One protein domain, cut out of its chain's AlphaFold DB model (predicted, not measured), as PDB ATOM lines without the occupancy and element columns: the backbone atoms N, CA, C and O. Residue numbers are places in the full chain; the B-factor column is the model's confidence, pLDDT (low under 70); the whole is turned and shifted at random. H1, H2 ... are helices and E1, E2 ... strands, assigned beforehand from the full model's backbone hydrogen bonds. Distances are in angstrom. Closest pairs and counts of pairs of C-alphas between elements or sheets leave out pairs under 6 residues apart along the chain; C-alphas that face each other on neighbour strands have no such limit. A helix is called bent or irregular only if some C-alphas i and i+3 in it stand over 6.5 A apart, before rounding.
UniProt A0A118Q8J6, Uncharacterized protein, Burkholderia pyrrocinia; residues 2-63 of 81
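What this domain is: This is residues 2 to 63 of the 81 residues of an uncharacterized protein of Burkholderia pyrrocinia (UniProt A0A118Q8J6). One strongly twisted sheet of four strands makes a bent wall, with the short helix H1 packed on one face over E2. The E1 and E2 hairpin reaches toward one end of the long axis, with its turn near Leu 24, and the tail from Thr 2 makes the other end. The printed part has 62 residues, running E1, E2, E3, H1, E4, and is mostly strand; the sheet, in the order E3, E2, E1, E4, is mixed. It is compact, with a radius of gyration of the C-alphas of 11.7 A, yet elongated, spanning 39 by 20 by 20 A.

Where its parts are: Find C-alpha 8 at (95.475, 123.016, 142.568); from there E1 runs to residue 20, 23.2 A, and bends by 93 degrees at residue 17. E2, residues 28 to 37, covers 22.3 A and bends by 91 degrees at residue 31. E3, residues 40 to 46, covers 17.9 A. H1, residues 47 to 53, covers 10.1 A. E4, residues 54 to 61, covers 15.6 A, bends by 95 degrees at residue 57 and ends at C-alpha 61, (84.819, 118.741, 158.432).

How they stand to each other: Look first at E1, E2 and E3, a meander, each strand the antiparallel neighbour of the one before: N 14 and O 34 are 2.9 A apart, N 33 and O 45 2.7 A. Edge strand E4 is parallel to E1, with N 13 and O 58 at 2.8 A. E3, H1 and E4 form a split strand-helix-strand unit, two strands of one sheet with a helix between them in the chain and with E2 and E1 between them in the sheet, and its crossover is right-handed. H1 is on the sheet at a height of 6.7 A, along the strands, at 21 degrees to E2 on the local plane; their closest C-alphas, Ala 33 and Thr 47, are 4.6 A apart. In H1 every O i to N i+4 pair is within hydrogen-bond range.

The domain as a whole: The farthest C-alphas, Thr 2 and Leu 24, are 40.7 A apart. The printed part has no cut and no long link. Confidence is under 70 at residues 2 to 6, 18 to 28, 30 and 63.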
ATOM      1  N   THR A   2      95.464 140.182 142.370       41.09
ATOM      2  CA  THR A   2      95.605 139.092 143.349       41.09
ATOM      3  C   THR A   2      96.288 137.950 142.623       41.09
ATOM      4  O   THR A   2      95.685 137.295 141.779       41.09
ATOM      5  N   THR A   3      97.580 137.796 142.878       46.97
ATOM      6  CA  THR A   3      98.393 136.695 142.373       46.97
ATOM      7  C   THR A   3      97.972 135.447 143.145       46.97
ATOM      8  O   THR A   3      98.467 135.183 144.236       46.97
ATOM      9  N   GLU A   4      96.974 134.727 142.637       47.88
ATOM     10  CA  GLU A   4      96.684 133.379 143.112       47.88
ATOM     11  C   GLU A   4      97.794 132.474 142.567       47.88
ATOM     12  O   GLU A   4      97.760 132.059 141.409       47.88
ATOM     13  N   GLU A   5      98.824 132.213 143.377       51.38
ATOM     14  CA  GLU A   5      99.721 131.083 143.126       51.38
ATOM     15  C   GLU A   5      98.845 129.841 142.922       51.38
ATOM     16  O   GLU A   5      97.883 129.685 143.682       51.38
ATOM     17  N   PRO A   6      99.084 129.012 141.888       60.44
ATOM     18  CA  PRO A   6      98.107 128.045 141.406       60.44
ATOM     19  C   PRO A   6      97.932 126.922 142.430       60.44
ATOM     20  O   PRO A   6      98.523 125.851 142.322       60.44
ATOM     21  N   ARG A   7      97.109 127.175 143.449       71.50
ATOM     22  CA  ARG A   7      96.593 126.147 144.337       71.50
ATOM     23  C   ARG A   7      95.774 125.230 143.461       71.50
ATOM     24  O   ARG A   7      94.845 125.677 142.787       71.50
ATOM     25  N   GLU A   8      96.145 123.961 143.438       81.69
ATOM     26  CA  GLU A   8      95.475 123.016 142.568       81.69
ATOM     27  C   GLU A   8      93.999 122.916 142.987       81.69
ATOM     28  O   GLU A   8      93.672 122.726 144.163       81.69
ATOM     29  N   ALA A   9      93.107 123.134 142.019       84.69
ATOM     30  CA  ALA A   9      91.674 123.101 142.251       84.69
ATOM     31  C   ALA A   9      91.213 121.652 142.442       84.69
ATOM     32  O   ALA A   9      91.440 120.793 141.577       84.69
ATOM     33  N   ILE A  10      90.563 121.404 143.576       89.94
ATOM     34  CA  ILE A  10      89.999 120.109 143.963       89.94
ATOM     35  C   ILE A  10      88.511 120.268 144.272       89.94
ATOM     36  O   ILE A  10      88.052 121.349 144.643       89.94
ATOM     37  N   ASP A  11      87.751 119.188 144.149       89.50
ATOM     38  CA  ASP A  11      86.306 119.232 144.375       89.50
ATOM     39  C   ASP A  11      85.982 119.231 145.866       89.50
ATOM     40  O   ASP A  11      85.204 120.061 146.345       89.50
ATOM     41  N   VAL A  12      86.611 118.324 146.617       88.75
ATOM     42  CA  VAL A  12      86.318 118.115 148.034       88.75
ATOM     43  C   VAL A  12      87.606 118.045 148.845       88.75
ATOM     44  O   VAL A  12      88.497 117.248 148.562       88.75
ATOM     45  N   LEU A  13      87.681 118.848 149.903       88.25
ATOM     46  CA  LEU A  13      88.676 118.716 150.961       88.25
ATOM     47  C   LEU A  13      87.990 118.225 152.225       88.25
ATOM     48  O   LEU A  13      87.177 118.935 152.814       88.25
ATOM     49  N   ILE A  14      88.337 117.025 152.661       85.94
ATOM     50  CA  ILE A  14      87.918 116.516 153.962       85.94
ATOM     51  C   ILE A  14      88.982 116.959 154.960       85.94
ATOM     52  O   ILE A  14      90.121 116.536 154.825       85.94
ATOM     53  N   ALA A  15      88.643 117.828 155.907       85.06
ATOM     54  CA  ALA A  15      89.570 118.477 156.831       85.06
ATOM     55  C   ALA A  15      89.247 118.154 158.296       85.06
ATOM     56  O   ALA A  15      88.117 117.770 158.617       85.06
ATOM     57  N   ASN A  16      90.231 118.357 159.183       74.06
ATOM     58  CA  ASN A  16      90.128 118.128 160.632       74.06
ATOM     59  C   ASN A  16      89.603 116.727 160.979       74.06
ATOM     60  O   ASN A  16      88.821 116.547 161.910       74.06
ATOM     61  N   GLY A  17      89.987 115.737 160.176       73.50
ATOM     62  CA  GLY A  17      89.603 114.354 160.376       73.50
ATOM     63  C   GLY A  17      90.747 113.534 160.926       73.50
ATOM     64  O   GLY A  17      91.907 113.748 160.589       73.50
ATOM     65  N   CYS A  18      90.411 112.512 161.706       65.81
ATOM     66  CA  CYS A  18      91.365 111.447 161.945       65.81
ATOM     67  C   CYS A  18      91.495 110.636 160.648       65.81
ATOM     68  O   CYS A  18      90.556 109.930 160.258       65.81
ATOM     69  N   VAL A  19      92.649 110.750 159.990       68.56
ATOM     70  CA  VAL A  19      92.983 110.014 158.769       68.56
ATOM     71  C   VAL A  19      93.930 108.874 159.110       68.56
ATOM     72  O   VAL A  19      95.048 109.092 159.576       68.56
ATOM     73  N   ILE A  20      93.498 107.639 158.853       65.00
ATOM     74  CA  ILE A  20      94.407 106.498 158.781       65.00
ATOM     75  C   ILE A  20      94.863 106.398 157.340       65.00
ATOM     76  O   ILE A  20      94.080 106.037 156.464       65.00
ATOM     77  N   THR A  21      96.143 106.670 157.126       65.88
ATOM     78  CA  THR A  21      96.794 106.290 155.875       65.88
ATOM     79  C   THR A  21      96.973 104.776 155.884       65.88
ATOM     80  O   THR A  21      97.675 104.241 156.749       65.88
ATOM     81  N   LEU A  22      96.350 104.061 154.943       62.97
ATOM     82  CA  LEU A  22      96.605 102.628 154.745       62.97
ATOM     83  C   LEU A  22      97.963 102.342 154.071       62.97
ATOM     84  O   LEU A  22      98.223 101.216 153.651       62.97
ATOM     85  N   ASP A  23      98.839 103.347 154.008       63.09
ATOM     86  CA  ASP A  23     100.234 103.226 153.600       63.09
ATOM     87  C   ASP A  23     100.988 102.179 154.445       63.09
ATOM     88  O   ASP A  23     100.580 101.834 155.560       63.09
ATOM     89  N   LEU A  24     102.132 101.699 153.944       52.78
ATOM     90  CA  LEU A  24     102.975 100.662 154.564       52.78
ATOM     91  C   LEU A  24     103.272 100.900 156.056       52.78
ATOM     92  O   LEU A  24     103.523  99.954 156.803       52.78
ATOM     93  N   ARG A  25     103.232 102.161 156.508       57.38
ATOM     94  CA  ARG A  25     103.516 102.565 157.893       57.38
ATOM     95  C   ARG A  25     102.270 102.731 158.776       57.38
ATOM     96  O   ARG A  25     102.442 103.080 159.940       57.38
ATOM     97  N   ARG A  26     101.054 102.500 158.250       62.06
ATOM     98  CA  ARG A  26      99.749 102.619 158.943       62.06
ATOM     99  C   ARG A  26      99.696 103.820 159.892       62.06
ATOM    100  O   ARG A  26      99.422 103.677 161.085       62.06
ATOM    101  N   ARG A  27     100.037 105.005 159.378       64.31
ATOM    102  CA  ARG A  27     100.143 106.216 160.197       64.31
ATOM    103  C   ARG A  27      98.759 106.810 160.433       64.31
ATOM    104  O   ARG A  27      97.978 106.966 159.493       64.31
ATOM    105  N   VAL A  28      98.490 107.128 161.697       69.25
ATOM    106  CA  VAL A  28      97.288 107.832 162.147       69.25
ATOM    107  C   VAL A  28      97.623 109.314 162.226       69.25
ATOM    108  O   VAL A  28      98.549 109.693 162.939       69.25
ATOM    109  N   ILE A  29      96.884 110.133 161.485       73.00
ATOM    110  CA  ILE A  29      96.994 111.589 161.500       73.00
ATOM    111  C   ILE A  29      95.725 112.117 162.166       73.00
ATOM    112  O   ILE A  29      94.648 112.057 161.576       73.00
ATOM    113  N   GLU A  30      95.830 112.590 163.409       69.88
ATOM    114  CA  GLU A  30      94.669 113.039 164.194       69.88
ATOM    115  C   GLU A  30      94.019 114.313 163.622       69.88
ATOM    116  O   GLU A  30      92.803 114.454 163.703       69.88
ATOM    117  N   ASN A  31      94.805 115.190 162.985       75.56
ATOM    118  CA  ASN A  31      94.351 116.417 162.309       75.56
ATOM    119  C   ASN A  31      94.567 116.349 160.786       75.56
ATOM    120  O   ASN A  31      94.969 117.316 160.128       75.56
ATOM    121  N   GLY A  32      94.331 115.166 160.230       81.88
ATOM    122  CA  GLY A  32      94.540 114.892 158.823       81.88
ATOM    123  C   GLY A  32      93.469 115.508 157.931       81.88
ATOM    124  O   GLY A  32      92.335 115.778 158.336       81.88
ATOM    125  N   ALA A  33      93.847 115.687 156.676       84.81
ATOM    126  CA  ALA A  33      92.963 116.015 155.589       84.81
ATOM    127  C   ALA A  33      93.205 115.116 154.377       84.81
ATOM    128  O   ALA A  33      94.304 114.600 154.146       84.81
ATOM    129  N   VAL A  34      92.152 114.968 153.582       85.31
ATOM    130  CA  VAL A  34      92.151 114.241 152.317       85.31
ATOM    131  C   VAL A  34      91.637 115.174 151.233       85.31
ATOM    132  O   VAL A  34      90.517 115.679 151.317       85.31
ATOM    133  N   ALA A  35      92.462 115.398 150.215       87.00
ATOM    134  CA  ALA A  35      92.086 116.116 149.010       87.00
ATOM    135  C   ALA A  35      91.555 115.121 147.976       87.00
ATOM    136  O   ALA A  35      92.257 114.187 147.576       87.00
ATOM    137  N   VAL A  36      90.323 115.344 147.529       86.25
ATOM    138  CA  VAL A  36      89.625 114.513 146.549       86.25
ATOM    139  C   VAL A  36      89.250 115.365 145.342       86.25
ATOM    140  O   VAL A  36      88.689 116.456 145.475       86.25
ATOM    141  N   LYS A  37      89.559 114.848 144.153       87.25
ATOM    142  CA  LYS A  37      89.186 115.429 142.864       87.25
ATOM    143  C   LYS A  37      88.379 114.396 142.085       87.25
ATOM    144  O   LYS A  37      88.896 113.332 141.741       87.25
ATOM    145  N   GLY A  38      87.101 114.685 141.863       86.38
ATOM    146  CA  GLY A  38      86.105 113.731 141.385       86.38
ATOM    147  C   GLY A  38      86.042 112.498 142.285       86.38
ATOM    148  O   GLY A  38      85.653 112.582 143.446       86.38
ATOM    149  N   GLU A  39      86.470 111.358 141.749       83.62
ATOM    150  CA  GLU A  39      86.470 110.058 142.434       83.62
ATOM    151  C   GLU A  39      87.880 109.595 142.843       83.62
ATOM    152  O   GLU A  39      88.066 108.464 143.291       83.62
ATOM    153  N   ARG A  40      88.903 110.451 142.685       82.62
ATOM    154  CA  ARG A  40      90.298 110.125 143.006       82.62
ATOM    155  C   ARG A  40      90.821 110.973 144.160       82.62
ATOM    156  O   ARG A  40      90.649 112.189 144.198       82.62
ATOM    157  N   ILE A  41      91.547 110.325 145.066       85.88
ATOM    158  CA  ILE A  41      92.333 110.992 146.105       85.88
ATOM    159  C   ILE A  41      93.607 111.547 145.460       85.88
ATOM    160  O   ILE A  41      94.395 110.787 144.900       85.88
ATOM    161  N   VAL A  42      93.797 112.865 145.515       87.00
ATOM    162  CA  VAL A  42      94.983 113.535 144.949       87.00
ATOM    163  C   VAL A  42      96.080 113.742 145.986       87.00
ATOM    164  O   VAL A  42      97.257 113.731 145.642       87.00
ATOM    165  N   ALA A  43      95.707 113.896 147.259       83.69
ATOM    166  CA  ALA A  43      96.654 114.017 148.357       83.69
ATOM    167  C   ALA A  43      96.024 113.635 149.699       83.69
ATOM    168  O   ALA A  43      94.828 113.819 149.925       83.69
ATOM    169  N   VAL A  44      96.868 113.152 150.608       83.06
ATOM    170  CA  VAL A  44      96.536 112.870 152.007       83.06
ATOM    171  C   VAL A  44      97.656 113.422 152.878       83.06
ATOM    172  O   VAL A  44      98.830 113.221 152.568       83.06
ATOM    173  N   GLY A  45      97.318 114.123 153.955       80.25
ATOM    174  CA  GLY A  45      98.314 114.723 154.842       80.25
ATOM    175  C   GLY A  45      97.670 115.562 155.933       80.25
ATOM    176  O   GLY A  45      96.519 115.330 156.277       80.25
ATOM    177  N   ASP A  46      98.394 116.537 156.471       83.44
ATOM    178  CA  ASP A  46      97.856 117.461 157.472       83.44
ATOM    179  C   ASP A  46      96.931 118.509 156.848       83.44
ATOM    180  O   ASP A  46      97.152 118.977 155.726       83.44
ATOM    181  N   THR A  47      95.910 118.922 157.602       83.12
ATOM    182  CA  THR A  47      94.910 119.890 157.127       83.12
ATOM    183  C   THR A  47      95.530 121.201 156.648       83.12
ATOM    184  O   THR A  47      95.212 121.650 155.547       83.12
ATOM    185  N   GLU A  48      96.445 121.793 157.414       83.56
ATOM    186  CA  GLU A  48      97.097 123.052 157.027       83.56
ATOM    187  C   GLU A  48      97.924 122.907 155.745       83.56
ATOM    188  O   GLU A  48      97.848 123.754 154.853       83.56
ATOM    189  N   ALA A  49      98.667 121.805 155.609       84.00
ATOM    190  CA  ALA A  49      99.483 121.544 154.427       84.00
ATOM    191  C   ALA A  49      98.621 121.424 153.161       84.00
ATOM    192  O   ALA A  49      98.989 121.947 152.106       84.00
ATOM    193  N   LEU A  50      97.464 120.761 153.260       85.62
ATOM    194  CA  LEU A  50      96.541 120.632 152.137       85.62
ATOM    195  C   LEU A  50      95.813 121.949 151.839       85.62
ATOM    196  O   LEU A  50      95.658 122.282 150.669       85.62
ATOM    197  N   GLN A  51      95.423 122.731 152.848       83.50
ATOM    198  CA  GLN A  51      94.787 124.042 152.644       83.50
ATOM    199  C   GLN A  51      95.727 125.084 152.022       83.50
ATOM    200  O   GLN A  51      95.283 125.964 151.279       83.50
ATOM    201  N   ALA A  52      97.027 124.990 152.308       85.69
ATOM    202  CA  ALA A  52      98.034 125.840 151.684       85.69
ATOM    203  C   ALA A  52      98.238 125.494 150.198       85.69
ATOM    204  O   ALA A  52      98.438 126.393 149.382       85.69
ATOM    205  N   ARG A  53      98.174 124.202 149.843       83.81
ATOM    206  CA  ARG A  53      98.491 123.691 148.495       83.81
ATOM    207  C   ARG A  53      97.292 123.571 147.557       83.81
ATOM    208  O   ARG A  53      97.462 123.712 146.349       83.81
ATOM    209  N   TYR A  54      96.100 123.316 148.086       87.19
ATOM    210  CA  TYR A  54      94.902 123.024 147.303       87.19
ATOM    211  C   TYR A  54      93.787 124.022 147.590       87.19
ATOM    212  O   TYR A  54      93.602 124.477 148.720       87.19
ATOM    213  N   ARG A  55      92.999 124.333 146.558       86.88
ATOM    214  CA  ARG A  55      91.777 125.128 146.689       86.88
ATOM    215  C   ARG A  55      90.579 124.224 146.444       86.88
ATOM    216  O   ARG A  55      90.320 123.823 145.314       86.88
ATOM    217  N   ALA A  56      89.864 123.899 147.514       86.94
ATOM    218  CA  ALA A  56      88.691 123.043 147.439       86.94
ATOM    219  C   ALA A  56      87.427 123.830 147.114       86.94
ATOM    220  O   ALA A  56      87.177 124.871 147.720       86.94
ATOM    221  N   ALA A  57      86.607 123.307 146.203       87.31
ATOM    222  CA  ALA A  57      85.269 123.833 145.961       87.31
ATOM    223  C   ALA A  57      84.346 123.580 147.165       87.31
ATOM    224  O   ALA A  57      83.482 124.399 147.479       87.31
ATOM    225  N   ARG A  58      84.556 122.463 147.872       86.81
ATOM    226  CA  ARG A  58      83.805 122.095 149.070       86.81
ATOM    227  C   ARG A  58      84.731 121.588 150.168       86.81
ATOM    228  O   ARG A  58      85.505 120.664 149.952       86.81
ATOM    229  N   THR A  59      84.591 122.131 151.372       87.25
ATOM    230  CA  THR A  59      85.303 121.638 152.558       87.25
ATOM    231  C   THR A  59      84.331 120.889 153.460       87.25
ATOM    232  O   THR A  59      83.281 121.421 153.820       87.25
ATOM    233  N   ILE A  60      84.663 119.650 153.815       83.94
ATOM    234  CA  ILE A  60      83.897 118.809 154.736       83.94
ATOM    235  C   ILE A  60      84.730 118.626 155.999       83.94
ATOM    236  O   ILE A  60      85.841 118.111 155.942       83.94
ATOM    237  N   PHE A  61      84.188 119.020 157.147       79.00
ATOM    238  CA  PHE A  61      84.819 118.741 158.432       79.00
ATOM    239  C   PHE A  61      84.407 117.355 158.904       79.00
ATOM    240  O   PHE A  61      83.215 117.082 159.072       79.00
ATOM    241  N   ALA A  62      85.378 116.471 159.103       70.19
ATOM    242  CA  ALA A  62      85.084 115.163 159.657       70.19
ATOM    243  C   ALA A  62      84.852 115.290 161.172       70.19
ATOM    244  O   ALA A  62      85.637 115.938 161.865       70.19
ATOM    245  N   PRO A  63      83.780 114.692 161.720       61.19
ATOM    246  CA  PRO A  63      83.552 114.712 163.153       61.19
ATOM    247  C   PRO A  63      84.655 113.902 163.835       61.19
ATOM    248  O   PRO A  63      84.720 112.678 163.726       61.19
TER     249      PRO A  63